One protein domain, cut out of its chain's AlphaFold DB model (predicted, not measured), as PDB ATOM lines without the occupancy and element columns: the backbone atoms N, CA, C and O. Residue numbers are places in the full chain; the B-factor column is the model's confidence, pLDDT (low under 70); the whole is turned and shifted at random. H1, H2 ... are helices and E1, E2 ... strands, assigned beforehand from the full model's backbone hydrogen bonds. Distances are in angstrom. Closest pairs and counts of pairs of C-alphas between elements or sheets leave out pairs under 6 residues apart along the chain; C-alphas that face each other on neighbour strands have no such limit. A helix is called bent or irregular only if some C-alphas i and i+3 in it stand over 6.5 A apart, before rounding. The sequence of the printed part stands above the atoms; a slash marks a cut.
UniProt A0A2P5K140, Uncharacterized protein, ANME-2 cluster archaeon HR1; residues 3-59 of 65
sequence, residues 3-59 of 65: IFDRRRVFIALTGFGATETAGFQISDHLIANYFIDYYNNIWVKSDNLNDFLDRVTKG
ATOM      1  N   ILE A   3     116.343 141.124 107.465       86.81
ATOM      2  CA  ILE A   3     117.694 141.645 107.237       86.81
ATOM      3  C   ILE A   3     117.856 141.876 105.733       86.81
ATOM      4  O   ILE A   3     117.718 140.939 104.953       86.81
ATOM      5  N   PHE A   4     118.163 143.110 105.331       84.69
ATOM      6  CA  PHE A   4     118.366 143.488 103.930       84.69
ATOM      7  C   PHE A   4     119.852 143.698 103.650       84.69
ATOM      8  O   PHE A   4     120.518 144.489 104.332       84.69
ATOM      9  N   ASP A   5     120.365 142.999 102.637       87.38
ATOM     10  CA  ASP A   5     121.719 143.155 102.082       87.38
ATOM     11  C   ASP A   5     122.856 143.106 103.121       87.38
ATOM     12  O   ASP A   5     123.923 143.680 102.907       87.38
ATOM     13  N   ARG A   6     122.623 142.478 104.286       85.94
ATOM     14  CA  ARG A   6     123.527 142.497 105.456       85.94
ATOM     15  C   ARG A   6     123.917 143.905 105.942       85.94
ATOM     16  O   ARG A   6     124.965 144.090 106.552       85.94
ATOM     17  N   ARG A   7     123.099 144.917 105.657       87.56
ATOM     18  CA  ARG A   7     123.384 146.327 105.995       87.56
ATOM     19  C   ARG A   7     122.255 147.016 106.735       87.56
ATOM     20  O   ARG A   7     122.475 148.053 107.353       87.56
ATOM     21  N   ARG A   8     121.041 146.483 106.626       87.94
ATOM     22  CA  ARG A   8     119.847 147.067 107.228       87.94
ATOM     23  C   ARG A   8     119.053 145.985 107.928       87.94
ATOM     24  O   ARG A   8     118.951 144.869 107.422       87.94
ATOM     25  N   VAL A   9     118.459 146.336 109.057       87.69
ATOM     26  CA  VAL A   9     117.564 145.453 109.804       87.69
ATOM     27  C   VAL A   9     116.245 146.167 110.009       87.69
ATOM     28  O   VAL A   9     116.220 147.324 110.424       87.69
ATOM     29  N   PHE A  10     115.153 145.469 109.723       87.62
ATOM     30  CA  PHE A  10     113.811 145.896 110.075       87.62
ATOM     31  C   PHE A  10     113.275 145.036 111.219       87.62
ATOM     32  O   PHE A  10     113.173 143.804 111.110       87.62
ATOM     33  N   ILE A  11     112.926 145.697 112.321       85.44
ATOM     34  CA  ILE A  11     112.353 145.075 113.512       85.44
ATOM     35  C   ILE A  11     110.900 145.527 113.629       85.44
ATOM     36  O   ILE A  11     110.611 146.696 113.864       85.44
ATOM     37  N   ALA A  12     109.999 144.567 113.464       84.00
ATOM     38  CA  ALA A  12     108.571 144.727 113.685       84.00
ATOM     39  C   ALA A  12     108.257 144.905 115.178       84.00
ATOM     40  O   ALA A  12     108.788 144.152 115.995       84.00
ATOM     41  N   LEU A  13     107.369 145.841 115.522       72.50
ATOM     42  CA  LEU A  13     106.836 146.017 116.879       72.50
ATOM     43  C   LEU A  13     105.659 145.073 117.167       72.50
ATOM     44  O   LEU A  13     105.572 144.509 118.254       72.50
ATOM     45  N   THR A  14     104.771 144.880 116.191       66.81
ATOM     46  CA  THR A  14     103.640 143.940 116.235       66.81
ATOM     47  C   THR A  14     103.447 143.346 114.839       66.81
ATOM     48  O   THR A  14     103.573 144.058 113.849       66.81
ATOM     49  N   GLY A  15     103.210 142.037 114.723       55.19
ATOM     50  CA  GLY A  15     103.199 141.352 113.424       55.19
ATOM     51  C   GLY A  15     101.878 140.646 113.142       55.19
ATOM     52  O   GLY A  15     101.613 139.616 113.750       55.19
ATOM     53  N   PHE A  16     101.092 141.172 112.199       55.66
ATOM     54  CA  PHE A  16     100.013 140.425 111.530       55.66
ATOM     55  C   PHE A  16     100.290 140.219 110.023       55.66
ATOM     56  O   PHE A  16      99.806 139.249 109.453       55.66
ATOM     57  N   GLY A  17     101.126 141.057 109.386       55.22
ATOM     58  CA  GLY A  17     101.521 140.916 107.975       55.22
ATOM     59  C   GLY A  17     102.589 141.932 107.543       55.22
ATOM     60  O   GLY A  17     102.605 143.062 108.028       55.22
ATOM     61  N   ALA A  18     103.504 141.537 106.649       52.62
ATOM     62  CA  ALA A  18     104.716 142.297 106.295       52.62
ATOM     63  C   ALA A  18     104.467 143.697 105.689       52.62
ATOM     64  O   ALA A  18     105.358 144.539 105.732       52.62
ATOM     65  N   THR A  19     103.270 143.955 105.158       53.75
ATOM     66  CA  THR A  19     102.905 145.191 104.447       53.75
ATOM     67  C   THR A  19     102.356 146.309 105.341       53.75
ATOM     68  O   THR A  19     102.385 147.465 104.933       53.75
ATOM     69  N   GLU A  20     101.912 146.006 106.565       58.03
ATOM     70  CA  GLU A  20     101.303 146.983 107.499       58.03
ATOM     71  C   GLU A  20     101.957 146.968 108.887       58.03
ATOM     72  O   GLU A  20     101.468 147.545 109.859       58.03
ATOM     73  N   THR A  21     103.085 146.275 109.004       65.94
ATOM     74  CA  THR A  21     103.767 146.101 110.278       65.94
ATOM     75  C   THR A  21     104.515 147.378 110.659       65.94
ATOM     76  O   THR A  21     105.508 147.741 110.030       65.94
ATOM     77  N   ALA A  22     104.066 148.049 111.722       75.62
ATOM     78  CA  ALA A  22     104.821 149.132 112.340       75.62
ATOM     79  C   ALA A  22     106.145 148.589 112.899       75.62
ATOM     80  O   ALA A  22     106.191 147.526 113.526       75.62
ATOM     81  N   GLY A  23     107.233 149.321 112.686       79.75
ATOM     82  CA  GLY A  23     108.550 148.875 113.106       79.75
ATOM     83  C   GLY A  23     109.619 149.937 112.933       79.75
ATOM     84  O   GLY A  23     109.351 151.058 112.499       79.75
ATOM     85  N   PHE A  24     110.844 149.555 113.266       81.62
ATOM     86  CA  PHE A  24     112.015 150.405 113.117       81.62
ATOM     87  C   PHE A  24     112.964 149.798 112.097       81.62
ATOM     88  O   PHE A  24     113.259 148.600 112.140       81.62
ATOM     89  N   GLN A  25     113.465 150.643 111.200       87.81
ATOM     90  CA  GLN A  25     114.566 150.293 110.319       87.81
ATOM     91  C   GLN A  25     115.862 150.884 110.867       87.81
ATOM     92  O   GLN A  25     115.960 152.085 111.112       87.81
ATOM     93  N   ILE A  26     116.876 150.036 111.000       88.88
ATOM     94  CA  ILE A  26     118.220 150.415 111.424       88.88
ATOM     95  C   ILE A  26     119.150 150.175 110.239       88.88
ATOM     96  O   ILE A  26     119.211 149.064 109.716       88.88
ATOM     97  N   SER A  27     119.855 151.219 109.797       92.44
ATOM     98  CA  SER A  27     120.804 151.149 108.677       92.44
ATOM     99  C   SER A  27     122.236 151.191 109.200       92.44
ATOM    100  O   SER A  27     122.932 152.190 109.050       92.44
ATOM    101  N   ASP A  28     122.646 150.107 109.856       88.38
ATOM    102  CA  ASP A  28     123.975 149.949 110.440       88.38
ATOM    103  C   ASP A  28     124.472 148.515 110.209       88.38
ATOM    104  O   ASP A  28     123.798 147.539 110.548       88.38
ATOM    105  N   HIS A  29     125.657 148.391 109.615       88.75
ATOM    106  CA  HIS A  29     126.264 147.108 109.265       88.75
ATOM    107  C   HIS A  29     126.694 146.278 110.486       88.75
ATOM    108  O   HIS A  29     126.613 145.053 110.434       88.75
ATOM    109  N   LEU A  30     127.119 146.910 111.585       90.94
ATOM    110  CA  LEU A  30     127.497 146.205 112.812       90.94
ATOM    111  C   LEU A  30     126.260 145.619 113.485       90.94
ATOM    112  O   LEU A  30     126.265 144.461 113.898       90.94
ATOM    113  N   ILE A  31     125.175 146.394 113.524       86.69
ATOM    114  CA  ILE A  31     123.886 145.919 114.035       86.69
ATOM    115  C   ILE A  31     123.321 144.812 113.139       86.69
ATOM    116  O   ILE A  31     122.824 143.807 113.644       86.69
ATOM    117  N   ALA A  32     123.434 144.944 111.815       87.25
ATOM    118  CA  ALA A  32     123.031 143.887 110.893       87.25
ATOM    119  C   ALA A  32     123.804 142.583 111.129       87.25
ATOM    120  O   ALA A  32     123.185 141.524 111.218       87.25
ATOM    121  N   ASN A  33     125.126 142.658 111.302       89.00
ATOM    122  CA  ASN A  33     125.950 141.490 111.615       89.00
ATOM    123  C   ASN A  33     125.569 140.858 112.959       89.00
ATOM    124  O   ASN A  33     125.401 139.644 113.019       89.00
ATOM    125  N   TYR A  34     125.319 141.663 113.997       89.12
ATOM    126  CA  TYR A  34     124.834 141.159 115.286       89.12
ATOM    127  C   TYR A  34     123.560 140.312 115.135       89.12
ATOM    128  O   TYR A  34     123.469 139.217 115.688       89.12
ATOM    129  N   PHE A  35     122.578 140.785 114.359       87.06
ATOM    130  CA  PHE A  35     121.335 140.037 114.149       87.06
ATOM    131  C   PHE A  35     121.507 138.806 113.252       87.06
ATOM    132  O   PHE A  35     120.789 137.825 113.446       87.06
ATOM    133  N   ILE A  36     122.456 138.823 112.312       86.75
ATOM    134  CA  ILE A  36     122.843 137.631 111.540       86.75
ATOM    135  C   ILE A  36     123.435 136.574 112.473       86.75
ATOM    136  O   ILE A  36     123.027 135.418 112.415       86.75
ATOM    137  N   ASP A  37     124.349 136.962 113.359       86.62
ATOM    138  CA  ASP A  37     124.983 136.042 114.305       86.62
ATOM    139  C   ASP A  37     123.970 135.489 115.312       86.62
ATOM    140  O   ASP A  37     123.943 134.285 115.573       86.62
ATOM    141  N   TYR A  38     123.084 136.347 115.824       83.94
ATOM    142  CA  TYR A  38     121.959 135.945 116.669       83.94
ATOM    143  C   TYR A  38     121.058 134.927 115.962       83.94
ATOM    144  O   TYR A  38     120.737 133.881 116.530       83.94
ATOM    145  N   TYR A  39     120.688 135.204 114.709       81.19
ATOM    146  CA  TYR A  39     119.889 134.290 113.903       81.19
ATOM    147  C   TYR A  39     120.615 132.963 113.683       81.19
ATOM    148  O   TYR A  39     120.034 131.920 113.947       81.19
ATOM    149  N   ASN A  40     121.886 132.981 113.282       79.19
ATOM    150  CA  ASN A  40     122.673 131.768 113.060       79.19
ATOM    151  C   ASN A  40     122.792 130.927 114.338       79.19
ATOM    152  O   ASN A  40     122.649 129.711 114.282       79.19
ATOM    153  N   ASN A  41     122.982 131.554 115.500       79.81
ATOM    154  CA  ASN A  41     123.036 130.848 116.782       79.81
ATOM    155  C   ASN A  41     121.713 130.120 117.096       79.81
ATOM    156  O   ASN A  41     121.714 128.972 117.537       79.81
ATOM    157  N   ILE A  42     120.574 130.749 116.803       72.81
ATOM    158  CA  ILE A  42     119.252 130.136 116.996       72.81
ATOM    159  C   ILE A  42     118.953 129.087 115.915       72.81
ATOM    160  O   ILE A  42     118.396 128.029 116.211       72.81
ATOM    161  N   TRP A  43     119.329 129.359 114.665       61.97
ATOM    162  CA  TRP A  43     118.929 128.586 113.490       61.97
ATOM    163  C   TRP A  43     119.858 127.415 113.156       61.97
ATOM    164  O   TRP A  43     119.438 126.511 112.437       61.97
ATOM    165  N   VAL A  44     121.057 127.330 113.747       55.38
ATOM    166  CA  VAL A  44     121.902 126.111 113.712       55.38
ATOM    167  C   VAL A  44     121.146 124.858 114.211       55.38
ATOM    168  O   VAL A  44     121.590 123.742 113.973       55.38
ATOM    169  N   LYS A  45     119.971 125.017 114.840       53.59
ATOM    170  CA  LYS A  45     119.094 123.929 115.306       53.59
ATOM    171  C   LYS A  45     117.840 123.661 114.458       53.59
ATOM    172  O   LYS A  45     116.989 122.892 114.897       53.59
ATOM    173  N   SER A  46     117.656 124.291 113.297       55.69
ATOM    174  CA  SER A  46     116.463 124.036 112.473       55.69
ATOM    175  C   SER A  46     116.705 122.890 111.487       55.69
ATOM    176  O   SER A  46     116.995 123.124 110.312       55.69
ATOM    177  N   ASP A  47     116.542 121.647 111.950       58.09
ATOM    178  CA  ASP A  47     116.543 120.446 111.089       58.09
ATOM    179  C   ASP A  47     115.526 120.563 109.930       58.09
ATOM    180  O   ASP A  47     115.710 120.006 108.849       58.09
ATOM    181  N   ASN A  48     114.490 121.384 110.123       68.38
ATOM    182  CA  ASN A  48     113.404 121.615 109.176       68.38
ATOM    183  C   ASN A  48     113.798 122.448 107.945       68.38
ATOM    184  O   ASN A  48     113.063 122.425 106.960       68.38
ATOM    185  N   LEU A  49     114.911 123.199 107.961       69.88
ATOM    186  CA  LEU A  49     115.301 124.005 106.792       69.88
ATOM    187  C   LEU A  49     115.816 123.126 105.647       69.88
ATOM    188  O   LEU A  49     115.448 123.353 104.500       69.88
ATOM    189  N   ASN A  50     116.640 122.121 105.947       72.12
ATOM    190  CA  ASN A  50     117.164 121.226 104.913       72.12
ATOM    191  C   ASN A  50     116.051 120.362 104.310       72.12
ATOM    192  O   ASN A  50     116.010 120.210 103.094       72.12
ATOM    193  N   ASP A  51     115.119 119.873 105.136       79.62
ATOM    194  CA  ASP A  51     113.921 119.166 104.663       79.62
ATOM    195  C   ASP A  51     113.047 120.069 103.779       79.62
ATOM    196  O   ASP A  51     112.672 119.693 102.671       79.62
ATOM    197  N   PHE A  52     112.791 121.307 104.215       78.88
ATOM    198  CA  PHE A  52     112.047 122.281 103.419       78.88
ATOM    199  C   PHE A  52     112.709 122.542 102.057       78.88
ATOM    200  O   PHE A  52     112.036 122.480 101.030       78.88
ATOM    201  N   LEU A  53     114.023 122.797 102.030       79.12
ATOM    202  CA  LEU A  53     114.765 123.046 100.790       79.12
ATOM    203  C   LEU A  53     114.774 121.821  99.865       79.12
ATOM    204  O   LEU A  53     114.606 121.976  98.654       79.12
ATOM    205  N   ASP A  54     114.918 120.611 100.406       85.19
ATOM    206  CA  ASP A  54     114.866 119.370  99.625       85.19
ATOM    207  C   ASP A  54     113.487 119.183  98.968       85.19
ATOM    208  O   ASP A  54     113.386 118.894  97.774       85.19
ATOM    209  N   ARG A  55     112.409 119.470  99.704       85.25
ATOM    210  CA  ARG A  55     111.026 119.398  99.206       85.25
ATOM    211  C   ARG A  55     110.708 120.465  98.156       85.25
ATOM    212  O   ARG A  55     110.020 120.168  97.181       85.25
ATOM    213  N   VAL A  56     111.247 121.679  98.294       84.56
ATOM    214  CA  VAL A  56     111.175 122.714  97.241       84.56
ATOM    215  C   VAL A  56     111.919 122.249  95.985       84.56
ATOM    216  O   VAL A  56     111.387 122.346  94.883       84.56
ATOM    217  N   THR A  57     113.116 121.675  96.138       83.94
ATOM    218  CA  THR A  57     113.935 121.201  95.005       83.94
ATOM    219  C   THR A  57     113.276 120.031  94.265       83.94
ATOM    220  O   THR A  57     113.381 119.925  93.044       83.94
ATOM    221  N   LYS A  58     112.544 119.178  94.989       91.38
ATOM    222  CA  LYS A  58     111.710 118.100  94.431       91.38
ATOM    223  C   LYS A  58     110.400 118.595  93.801       91.38
ATOM    224  O   LYS A  58     109.671 117.793  93.221       91.38
ATOM    225  N   GLY A  59     110.096 119.890  93.900       85.94
ATOM    226  CA  GLY A  59     108.870 120.496  93.378       85.94
ATOM    227  C   GLY A  59     107.617 120.207  94.211       85.94
ATOM    228  O   GLY A  59     106.511 120.496  93.762       85.94
TER     229      GLY A  59
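This is residues 3 to 59 of the 65 residues of an uncharacterized protein of ANME-2 cluster archaeon HR1 (UniProt A0A2P5K140). A small two-stranded hairpin, E1 and E2, lies at one end, and the long helix H1 starts beside it, packs on E1 with its residues 29 to 36, and runs on away from it. From residue 37 onward the printed part sticks out as a free arm: the rest of H1, a three-residue link and then H2, which heads off in another direction. The printed part has 57 residues, with two named strands followed by two named helices, E1, E2, H1, H2; the sheet has the order E1 - E2, antiparallel, and the class is mixed, helices and strands. The whole is loose, with a radius of gyration of the C-alphas of 14.3 A and spans of 36 by 27 by 18 A.

Start at Ile 3, the first printed residue, and go on to C-alpha 8 at (119.847, 147.067, 107.228), where E1, residues 8 to 12, begins; it is 13.2 A long. Ten residues later you reach E2, residues 23 to 26. Then find C-alpha 29 at (126.264, 147.108, 109.265), from which H1, residues 29 to 43, runs 20.4 A. H2, residues 47 to 57, is 16.3 A long and ends at C-alpha 57, at (113.935, 121.201, 95.005). H2 is neither bent nor irregular, but only just: C-alphas 47 and 50 are 6.3 A apart.

Before E1, residues 3 to 4 pair briefly with residues 8 to 9 of E1, antiparallel. E1 and E2 form a hairpin, antiparallel at 163 degrees between their directions; look for N 9 and O 26 at 2.9 A and N 26 and O 9 at 2.8 A, both within hydrogen-bond range. The C-alphas of Ala 12 and Gly 23 face each other at 4.2 A. Between E1 and H1 look for 6 pairs of C-alphas within 8 A; the closest C-alphas of the two are those of Val 9 and Ala 32, 5.8 A apart. H2 is apart from E1, E2 and H1. In H1 every O i to N i+4 pair is within hydrogen-bond range; in H2 it is 6 of 7.

The two C-alphas farthest apart are those of Asp 28 and Lys 58, 37.7 A. Residues 37 to 59 stand free, of which 37 to 43 belong to H1 and 47 to 57 to H2; the body without them spans 27 by 14 by 14 A. The printed part has no cut. The link from E1 to E2 is short, and those from E2 to H1 and from H1 to H2 are tight. The mean pLDDT of the printed part is 77.8; look for values under 70 at residues 14 to 21 and 43 to 49.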